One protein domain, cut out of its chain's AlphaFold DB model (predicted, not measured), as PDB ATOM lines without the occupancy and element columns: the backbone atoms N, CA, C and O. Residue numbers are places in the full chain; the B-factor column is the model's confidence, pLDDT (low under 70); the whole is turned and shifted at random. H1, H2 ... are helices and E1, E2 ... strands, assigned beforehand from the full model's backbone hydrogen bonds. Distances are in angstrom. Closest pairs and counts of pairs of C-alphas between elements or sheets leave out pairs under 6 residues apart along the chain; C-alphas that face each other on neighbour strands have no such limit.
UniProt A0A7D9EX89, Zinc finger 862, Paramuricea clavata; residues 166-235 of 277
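AT A GLANCE: This is residues 166 to 235 of the 277 residues of the protein "Zinc finger 862" of Paramuricea clavata (UniProt A0A7D9EX89). A short helical hairpin, H1 and H2, makes the one packed part, and two arms reach out from it: a small two-stranded hairpin, E1 and E2, before H1, and the long single helix H3, set about square to H2, after H2. Much of H3, residues 206 to 211 and 213 to 224, sticks out free, as does the tip of the strand hairpin, residues 168 to 173. The printed part has 70 residues, with two named strands and then three named helices, in the order E1 E2 H1 H2 H3; the sheet, E1 - E2, is antiparallel and the class is mostly helix. The whole is extended, with a radius of gyration of the C-alphas of 18.8 A, and elongated, spanning 54 by 32 by 21 A.

HOW THE PARTS SIT: The sheet is a hairpin of E1, residues 166 to 169, and E2, residues 172 to 176, antiparallel neighbours at 148 degrees between their directions. Across it, N 167 and O 174 are within hydrogen-bond range at 2.9 A, as are N 169 and O 172 at 3.0 A. H1, residues 181 to 191, touches H2, residues 195 to 204, and the closest C-alphas, those of Val 186 and Ala 198, are 4.8 A apart. The two form a helical hairpin, at a shallow tilt of 16 degrees, opposite ways. H2 and H3, residues 206 to 227, only just touch, and only at the corner by their link, with 3 pairs of C-alphas within 8 A; the closest are those of Trp 203 and Lys 209, 5.7 A apart. H3 touches H2 with residues 208 to 209 alone. The lines of H2 and H3 are about perpendicular, at 76 degrees. H1 and H3 are apart, and E1 is apart from H1, H2 and H3. In H1, H2 and H3 every O i to N i+4 pair is within hydrogen-bond range.

IN THESE COORDINATES: E1 begins at C-alpha 166, (37.257, -109.965, 48.261), and E2 is 13.0 A long. H1 is 15.5 A long from its C-alpha 181 at (37.250, -116.785, 64.262), and H2 is 14.6 A long. H3, the longest helix, measures 31.2 A and ends at C-alpha 227, (13.231, -83.593, 76.378).

THE WHOLE: The C-alphas of Gly 172 and Met 235, the two farthest apart, are 55.2 A from each other. The printed part has no cut, and the four links between named elements are tight. Residues 228 to 235, after H3, hold no named element. The mean pLDDT of the printed part is 83.4, and residue 170 is under 70.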
ATOM      1  N   LEU A 166      36.884-110.750  49.436       79.44
ATOM      2  CA  LEU A 166      37.257-109.965  48.261       79.44
ATOM      3  C   LEU A 166      36.557-108.606  48.329       79.44
ATOM      4  O   LEU A 166      35.344-108.516  48.155       79.44
ATOM      5  N   LEU A 167      37.322-107.550  48.586       78.38
ATOM      6  CA  LEU A 167      36.831-106.176  48.564       78.38
ATOM      7  C   LEU A 167      37.147-105.574  47.198       78.38
ATOM      8  O   LEU A 167      38.314-105.422  46.838       78.38
ATOM      9  N   ASN A 168      36.108-105.259  46.431       79.69
ATOM     10  CA  ASN A 168      36.261-104.661  45.113       79.69
ATOM     11  C   ASN A 168      36.216-103.133  45.245       79.69
ATOM     12  O   ASN A 168      35.146-102.564  45.466       79.69
ATOM     13  N   TYR A 169      37.375-102.477  45.165       80.00
ATOM     14  CA  TYR A 169      37.472-101.019  45.143       80.00
ATOM     15  C   TYR A 169      37.649-100.526  43.700       80.00
ATOM     16  O   TYR A 169      38.201-101.253  42.874       80.00
ATOM     17  N   PRO A 170      37.274 -99.272  43.380       69.75
ATOM     18  CA  PRO A 170      37.527 -98.684  42.059       69.75
ATOM     19  C   PRO A 170      39.017 -98.666  41.677       69.75
ATOM     20  O   PRO A 170      39.359 -98.653  40.501       69.75
ATOM     21  N   SER A 171      39.903 -98.675  42.677       75.50
ATOM     22  CA  SER A 171      41.361 -98.723  42.538       75.50
ATOM     23  C   SER A 171      41.940-100.142  42.419       75.50
ATOM     24  O   SER A 171      43.145-100.279  42.217       75.50
ATOM     25  N   GLY A 172      41.120-101.193  42.552       73.50
ATOM     26  CA  GLY A 172      41.540-102.592  42.456       73.50
ATOM     27  C   GLY A 172      40.902-103.514  43.501       73.50
ATOM     28  O   GLY A 172      40.262-103.082  44.462       73.50
ATOM     29  N   VAL A 173      41.098-104.821  43.320       77.38
ATOM     30  CA  VAL A 173      40.556-105.855  44.214       77.38
ATOM     31  C   VAL A 173      41.547-106.150  45.341       77.38
ATOM     32  O   VAL A 173      42.677-106.563  45.087       77.38
ATOM     33  N   VAL A 174      41.118-105.994  46.594       83.00
ATOM     34  CA  VAL A 174      41.922-106.302  47.787       83.00
ATOM     35  C   VAL A 174      41.383-107.562  48.460       83.00
ATOM     36  O   VAL A 174      40.213-107.628  48.836       83.00
ATOM     37  N   LYS A 175      42.256-108.557  48.656       79.19
ATOM     38  CA  LYS A 175      41.949-109.781  49.410       79.19
ATOM     39  C   LYS A 175      42.284-109.588  50.889       79.19
ATOM     40  O   LYS A 175      43.406-109.209  51.225       79.19
ATOM     41  N   ARG A 176      41.327-109.850  51.781       79.00
ATOM     42  CA  ARG A 176      41.503-109.807  53.243       79.00
ATOM     43  C   ARG A 176      41.066-111.139  53.846       79.00
ATOM     44  O   ARG A 176      39.955-111.596  53.597       79.00
ATOM     45  N   ILE A 177      41.929-111.730  54.668       77.31
ATOM     46  CA  ILE A 177      41.609-112.917  55.469       77.31
ATOM     47  C   ILE A 177      41.449-112.446  56.920       77.31
ATOM     48  O   ILE A 177      42.421-111.932  57.487       77.31
ATOM     49  N   PRO A 178      40.247-112.540  57.518       78.06
ATOM     50  CA  PRO A 178      40.048-112.181  58.916       78.06
ATOM     51  C   PRO A 178      40.832-113.141  59.818       78.06
ATOM     52  O   PRO A 178      40.771-114.354  59.625       78.06
ATOM     53  N   LYS A 179      41.572-112.604  60.793       76.62
ATOM     54  CA  LYS A 179      42.374-113.407  61.734       76.62
ATOM     55  C   LYS A 179      41.534-114.010  62.861       76.62
ATOM     56  O   LYS A 179      41.886-115.068  63.366       76.62
ATOM     57  N   ASP A 180      40.439-113.345  63.221       79.56
ATOM     58  CA  ASP A 180      39.593-113.734  64.344       79.56
ATOM     59  C   ASP A 180      38.458-114.656  63.884       79.56
ATOM     60  O   ASP A 180      37.668-114.303  63.003       79.56
ATOM     61  N   ASP A 181      38.316-115.809  64.540       79.94
ATOM     62  CA  ASP A 181      37.250-116.785  64.262       79.94
ATOM     63  C   ASP A 181      35.841-116.186  64.419       79.94
ATOM     64  O   ASP A 181      34.900-116.574  63.720       79.94
ATOM     65  N   ILE A 182      35.677-115.228  65.338       81.00
ATOM     66  CA  ILE A 182      34.401-114.535  65.581       81.00
ATOM     67  C   ILE A 182      34.051-113.650  64.382       81.00
ATOM     68  O   ILE A 182      32.925-113.701  63.889       81.00
ATOM     69  N   ASP A 183      35.021-112.897  63.861       82.25
ATOM     70  CA  ASP A 183      34.809-112.015  62.714       82.25
ATOM     71  C   ASP A 183      34.493-112.839  61.454       82.25
ATOM     72  O   ASP A 183      33.590-112.489  60.693       82.25
ATOM     73  N   GLN A 184      35.149-113.993  61.271       82.88
ATOM     74  CA  GLN A 184      34.817-114.923  60.185       82.88
ATOM     75  C   GLN A 184      33.375-115.444  60.283       82.88
ATOM     76  O   GLN A 184      32.671-115.501  59.270       82.88
ATOM     77  N   LYS A 185      32.908-115.798  61.490       83.00
ATOM     78  CA  LYS A 185      31.515-116.213  61.720       83.00
ATOM     79  C   LYS A 185      30.537-115.086  61.407       83.00
ATOM     80  O   LYS A 185      29.557-115.329  60.711       83.00
ATOM     81  N   VAL A 186      30.805-113.869  61.880       85.00
ATOM     82  CA  VAL A 186      29.953-112.700  61.621       85.00
ATOM     83  C   VAL A 186      29.846-112.441  60.119       85.00
ATOM     84  O   VAL A 186      28.738-112.357  59.596       85.00
ATOM     85  N   ILE A 187      30.973-112.387  59.404       84.88
ATOM     86  CA  ILE A 187      30.990-112.121  57.959       84.88
ATOM     87  C   ILE A 187      30.235-113.212  57.200       84.88
ATOM     88  O   ILE A 187      29.415-112.900  56.340       84.88
ATOM     89  N   LYS A 188      30.441-114.487  57.553       84.31
ATOM     90  CA  LYS A 188      29.691-115.599  56.957       84.31
ATOM     91  C   LYS A 188      28.184-115.422  57.138       84.31
ATOM     92  O   LYS A 188      27.442-115.563  56.172       84.31
ATOM     93  N   GLN A 189      27.738-115.093  58.350       84.69
ATOM     94  CA  GLN A 189      26.312-114.921  58.630       84.69
ATOM     95  C   GLN A 189      25.711-113.709  57.914       84.69
ATOM     96  O   GLN A 189      24.579-113.773  57.441       84.69
ATOM     97  N   ILE A 190      26.485-112.633  57.750       86.69
ATOM     98  CA  ILE A 190      26.072-111.473  56.950       86.69
ATOM     99  C   ILE A 190      25.903-111.862  55.476       86.69
ATOM    100  O   ILE A 190      24.898-111.502  54.869       86.69
ATOM    101  N   VAL A 191      26.844-112.623  54.905       85.31
ATOM    102  CA  VAL A 191      26.776-113.075  53.501       85.31
ATOM    103  C   VAL A 191      25.598-114.025  53.268       85.31
ATOM    104  O   VAL A 191      24.954-113.954  52.228       85.31
ATOM    105  N   LEU A 192      25.286-114.884  54.242       84.62
ATOM    106  CA  LEU A 192      24.135-115.790  54.182       84.62
ATOM    107  C   LEU A 192      22.783-115.082  54.400       84.62
ATOM    108  O   LEU A 192      21.741-115.705  54.221       84.62
ATOM    109  N   GLY A 193      22.777-113.795  54.768       85.50
ATOM    110  CA  GLY A 193      21.554-113.034  55.062       85.50
ATOM    111  C   GLY A 193      20.927-113.357  56.424       85.50
ATOM    112  O   GLY A 193      19.808-112.939  56.719       85.50
ATOM    113  N   GLU A 194      21.643-114.078  57.285       88.94
ATOM    114  CA  GLU A 194      21.201-114.498  58.614       88.94
ATOM    115  C   GLU A 194      21.575-113.446  59.679       88.94
ATOM    116  O   GLU A 194      22.423-113.647  60.554       88.94
ATOM    117  N   TYR A 195      20.919-112.281  59.617       87.44
ATOM    118  CA  TYR A 195      21.254-111.127  60.466       87.44
ATOM    119  C   TYR A 195      21.111-111.389  61.972       87.44
ATOM    120  O   TYR A 195      21.895-110.866  62.761       87.44
ATOM    121  N   SER A 196      20.148-112.214  62.392       85.88
ATOM    122  CA  SER A 196      19.957-112.567  63.806       85.88
ATOM    123  C   SER A 196      21.180-113.282  64.385       85.88
ATOM    124  O   SER A 196      21.635-112.962  65.484       85.88
ATOM    125  N   TYR A 197      21.754-114.216  63.626       85.50
ATOM    126  CA  TYR A 197      22.947-114.956  64.024       85.50
ATOM    127  C   TYR A 197      24.205-114.089  63.955       85.50
ATOM    128  O   TYR A 197      25.063-114.201  64.830       85.50
ATOM    129  N   ALA A 198      24.288-113.180  62.978       85.56
ATOM    130  CA  ALA A 198      25.369-112.203  62.901       85.56
ATOM    131  C   ALA A 198      25.398-111.282  64.130       85.56
ATOM    132  O   ALA A 198      26.461-111.072  64.707       85.56
ATOM    133  N   VAL A 199      24.240-110.781  64.573       86.25
ATOM    134  CA  VAL A 199      24.138-109.934  65.774       86.25
ATOM    135  C   VAL A 199      24.544-110.702  67.029       86.25
ATOM    136  O   VAL A 199      25.296-110.170  67.840       86.25
ATOM    137  N   ASN A 200      24.113-111.959  67.174       87.94
ATOM    138  CA  ASN A 200      24.504-112.786  68.318       87.94
ATOM    139  C   ASN A 200      26.021-113.007  68.370       87.94
ATOM    140  O   ASN A 200      26.622-112.834  69.425       87.94
ATOM    141  N   ALA A 201      26.644-113.316  67.231       85.00
ATOM    142  CA  ALA A 201      28.094-113.470  67.141       85.00
ATOM    143  C   ALA A 201      28.833-112.142  67.401       85.00
ATOM    144  O   ALA A 201      29.856-112.121  68.081       85.00
ATOM    145  N   LEU A 202      28.290-111.014  66.930       86.19
ATOM    146  CA  LEU A 202      28.832-109.682  67.210       86.19
ATOM    147  C   LEU A 202      28.784-109.354  68.712       86.19
ATOM    148  O   LEU A 202      29.690-108.712  69.243       86.19
ATOM    149  N   TRP A 203      27.745-109.824  69.404       86.88
ATOM    150  CA  TRP A 203      27.549-109.615  70.838       86.88
ATOM    151  C   TRP A 203      28.554-110.376  71.715       86.88
ATOM    152  O   TRP A 203      28.750-110.016  72.879       86.88
ATOM    153  N   GLU A 204      29.215-111.404  71.173       86.88
ATOM    154  CA  GLU A 204      30.293-112.131  71.855       86.88
ATOM    155  C   GLU A 204      31.590-111.300  71.934       86.88
ATOM    156  O   GLU A 204      32.377-111.467  72.871       86.88
ATOM    157  N   LYS A 205      31.803-110.347  71.009       87.50
ATOM    158  CA  LYS A 205      32.981-109.465  71.002       87.50
ATOM    159  C   LYS A 205      32.787-108.306  71.986       87.50
ATOM    160  O   LYS A 205      32.029-107.367  71.732       87.50
ATOM    161  N   LYS A 206      33.505-108.353  73.117       87.38
ATOM    162  CA  LYS A 206      33.390-107.372  74.219       87.38
ATOM    163  C   LYS A 206      33.566-105.922  73.759       87.38
ATOM    164  O   LYS A 206      32.765-105.073  74.132       87.38
ATOM    165  N   GLU A 207      34.552-105.658  72.908       87.62
ATOM    166  CA  GLU A 207      34.843-104.310  72.400       87.62
ATOM    167  C   GLU A 207      33.666-103.722  71.616       87.62
ATOM    168  O   GLU A 207      33.264-102.576  71.826       87.62
ATOM    169  N   VAL A 208      33.062-104.526  70.735       87.19
ATOM    170  CA  VAL A 208      31.921-104.088  69.925       87.19
ATOM    171  C   VAL A 208      30.702-103.876  70.808       87.19
ATOM    172  O   VAL A 208      30.010-102.869  70.668       87.19
ATOM    173  N   LYS A 209      30.475-104.772  71.772       88.88
ATOM    174  CA  LYS A 209      29.414-104.618  72.767       88.88
ATOM    175  C   LYS A 209      29.556-103.306  73.543       88.88
ATOM    176  O   LYS A 209      28.577-102.579  73.676       88.88
ATOM    177  N   GLU A 210      30.751-102.972  74.021       92.06
ATOM    178  CA  GLU A 210      30.997-101.705  74.717       92.06
ATOM    179  C   GLU A 210      30.740-100.490  73.823       92.06
ATOM    180  O   GLU A 210      30.120 -99.525  74.266       92.06
ATOM    181  N   HIS A 211      31.167-100.533  72.559       90.31
ATOM    182  CA  HIS A 211      30.893 -99.462  71.603       90.31
ATOM    183  C   HIS A 211      29.399 -99.295  71.310       90.31
ATOM    184  O   HIS A 211      28.912 -98.164  71.268       90.31
ATOM    185  N   ILE A 212      28.664-100.398  71.144       89.56
ATOM    186  CA  ILE A 212      27.209-100.382  70.957       89.56
ATOM    187  C   ILE A 212      26.532 -99.787  72.190       89.56
ATOM    188  O   ILE A 212      25.721 -98.876  72.053       89.56
ATOM    189  N   LEU A 213      26.903-100.237  73.392       90.94
ATOM    190  CA  LEU A 213      26.345 -99.715  74.639       90.94
ATOM    191  C   LEU A 213      26.635 -98.222  74.814       90.94
ATOM    192  O   LEU A 213      25.722 -97.480  75.155       90.94
ATOM    193  N   LYS A 214      27.859 -97.768  74.517       94.00
ATOM    194  CA  LYS A 214      28.223 -96.341  74.543       94.00
ATOM    195  C   LYS A 214      27.413 -95.518  73.544       94.00
ATOM    196  O   LYS A 214      27.055 -94.379  73.835       94.00
ATOM    197  N   LYS A 215      27.140 -96.068  72.359       93.31
ATOM    198  CA  LYS A 215      26.320 -95.393  71.349       93.31
ATOM    199  C   LYS A 215      24.870 -95.291  71.809       93.31
ATOM    200  O   LYS A 215      24.343 -94.191  71.848       93.31
ATOM    201  N   ILE A 216      24.284 -96.398  72.263       92.19
ATOM    202  CA  ILE A 216      22.921 -96.424  72.806       92.19
ATOM    203  C   ILE A 216      22.796 -95.465  73.992       92.19
ATOM    204  O   ILE A 216      21.854 -94.686  74.051       92.19
ATOM    205  N   SER A 217      23.752 -95.473  74.925       91.94
ATOM    206  CA  SER A 217      23.712 -94.569  76.075       91.94
ATOM    207  C   SER A 217      23.804 -93.108  75.647       91.94
ATOM    208  O   SER A 217      23.108 -92.273  76.209       91.94
ATOM    209  N   LYS A 218      24.640 -92.798  74.648       93.69
ATOM    210  CA  LYS A 218      24.745 -91.449  74.091       93.69
ATOM    211  C   LYS A 218      23.433 -91.023  73.441       93.69
ATOM    212  O   LYS A 218      22.991 -89.914  73.705       93.69
ATOM    213  N   ASP A 219      22.818 -91.897  72.653       86.31
ATOM    214  CA  ASP A 219      21.552 -91.621  71.973       86.31
ATOM    215  C   ASP A 219      20.437 -91.369  73.008       86.31
ATOM    216  O   ASP A 219      19.774 -90.333  72.961       86.31
ATOM    217  N   ILE A 220      20.332 -92.219  74.039       88.94
ATOM    218  CA  ILE A 220      19.412 -92.015  75.173       88.94
ATOM    219  C   ILE A 220      19.692 -90.682  75.873       88.94
ATOM    220  O   ILE A 220      18.763 -89.931  76.149       88.94
ATOM    221  N   SER A 221      20.955 -90.360  76.167       87.94
ATOM    222  CA  SER A 221      21.301 -89.077  76.789       87.94
ATOM    223  C   SER A 221      20.894 -87.900  75.908       87.94
ATOM    224  O   SER A 221      20.317 -86.953  76.423       87.94
ATOM    225  N   THR A 222      21.112 -87.967  74.593       85.81
ATOM    226  CA  THR A 222      20.703 -86.895  73.676       85.81
ATOM    227  C   THR A 222      19.188 -86.738  73.589       85.81
ATOM    228  O   THR A 222      18.702 -85.609  73.545       85.81
ATOM    229  N   GLU A 223      18.430 -87.837  73.621       83.06
ATOM    230  CA  GLU A 223      16.967 -87.794  73.685       83.06
ATOM    231  C   GLU A 223      16.499 -87.185  75.014       83.06
ATOM    232  O   GLU A 223      15.696 -86.250  75.022       83.06
ATOM    233  N   CYS A 224      17.048 -87.646  76.141       82.50
ATOM    234  CA  CYS A 224      16.744 -87.119  77.472       82.50
ATOM    235  C   CYS A 224      17.088 -85.629  77.601       82.50
ATOM    236  O   CYS A 224      16.286 -84.865  78.137       82.50
ATOM    237  N   ASP A 225      18.242 -85.201  77.092       81.81
ATOM    238  CA  ASP A 225      18.664 -83.799  77.079       81.81
ATOM    239  C   ASP A 225      17.764 -82.961  76.162       81.81
ATOM    240  O   ASP A 225      17.439 -81.822  76.491       81.81
ATOM    241  N   GLY A 226      17.295 -83.529  75.046       78.25
ATOM    242  CA  GLY A 226      16.313 -82.902  74.163       78.25
ATOM    243  C   GLY A 226      14.953 -82.694  74.838       78.25
ATOM    244  O   GLY A 226      14.359 -81.620  74.723       78.25
ATOM    245  N   LEU A 227      14.471 -83.687  75.594       73.38
ATOM    246  CA  LEU A 227      13.231 -83.593  76.378       73.38
ATOM    247  C   LEU A 227      13.366 -82.607  77.549       73.38
ATOM    248  O   LEU A 227      12.441 -81.843  77.840       73.38
ATOM    249  N   CYS A 228      14.535 -82.591  78.187       73.12
ATOM    250  CA  CYS A 228      14.861 -81.745  79.332       73.12
ATOM    251  C   CYS A 228      15.520 -80.410  78.944       73.12
ATOM    252  O   CYS A 228      16.011 -79.694  79.824       73.12
ATOM    253  N   SER A 229      15.533 -80.042  77.662       78.00
ATOM    254  CA  SER A 229      16.147 -78.793  77.216       78.00
ATOM    255  C   SER A 229      15.384 -77.578  77.752       78.00
ATOM    256  O   SER A 229      14.165 -77.605  77.935       78.00
ATOM    257  N   LEU A 230      16.115 -76.502  78.049       73.12
ATOM    258  CA  LEU A 230      15.545 -75.199  78.408       73.12
ATOM    259  C   LEU A 230      15.205 -74.354  77.173       73.12
ATOM    260  O   LEU A 230      14.400 -73.436  77.285       73.12
ATOM    261  N   THR A 231      15.808 -74.648  76.017       78.06
ATOM    262  CA  THR A 231      15.608 -73.874  74.782       78.06
ATOM    263  C   THR A 231      14.353 -74.300  74.028       78.06
ATOM    264  O   THR A 231      13.661 -73.444  73.499       78.06
ATOM    265  N   ASN A 232      14.033 -75.599  74.041       72.62
ATOM    266  CA  ASN A 232      12.808 -76.183  73.485       72.62
ATOM    267  C   ASN A 232      12.197 -77.163  74.503       72.62
ATOM    268  O   ASN A 232      12.233 -78.384  74.288       72.62
ATOM    269  N   PRO A 233      11.696 -76.657  75.646       76.50
ATOM    270  CA  PRO A 233      11.159 -77.507  76.698       76.50
ATOM    271  C   PRO A 233      10.026 -78.366  76.150       76.50
ATOM    272  O   PRO A 233       9.249 -77.917  75.307       76.50
ATOM    273  N   SER A 234       9.948 -79.616  76.605       80.31
ATOM    274  CA  SER A 234       8.763 -80.417  76.314       80.31
ATOM    275  C   SER A 234       7.520 -79.745  76.897       80.31
ATOM    276  O   SER A 234       7.628 -79.091  77.942       80.31
ATOM    277  N   MET A 235       6.340 -79.926  76.291       81.12
ATOM    278  CA  MET A 235       5.100 -79.408  76.883       81.12
ATOM    279  C   MET A 235       4.888 -79.918  78.312       81.12
ATOM    280  O   MET A 235       4.353 -79.190  79.143       81.12
TER     281      MET A 235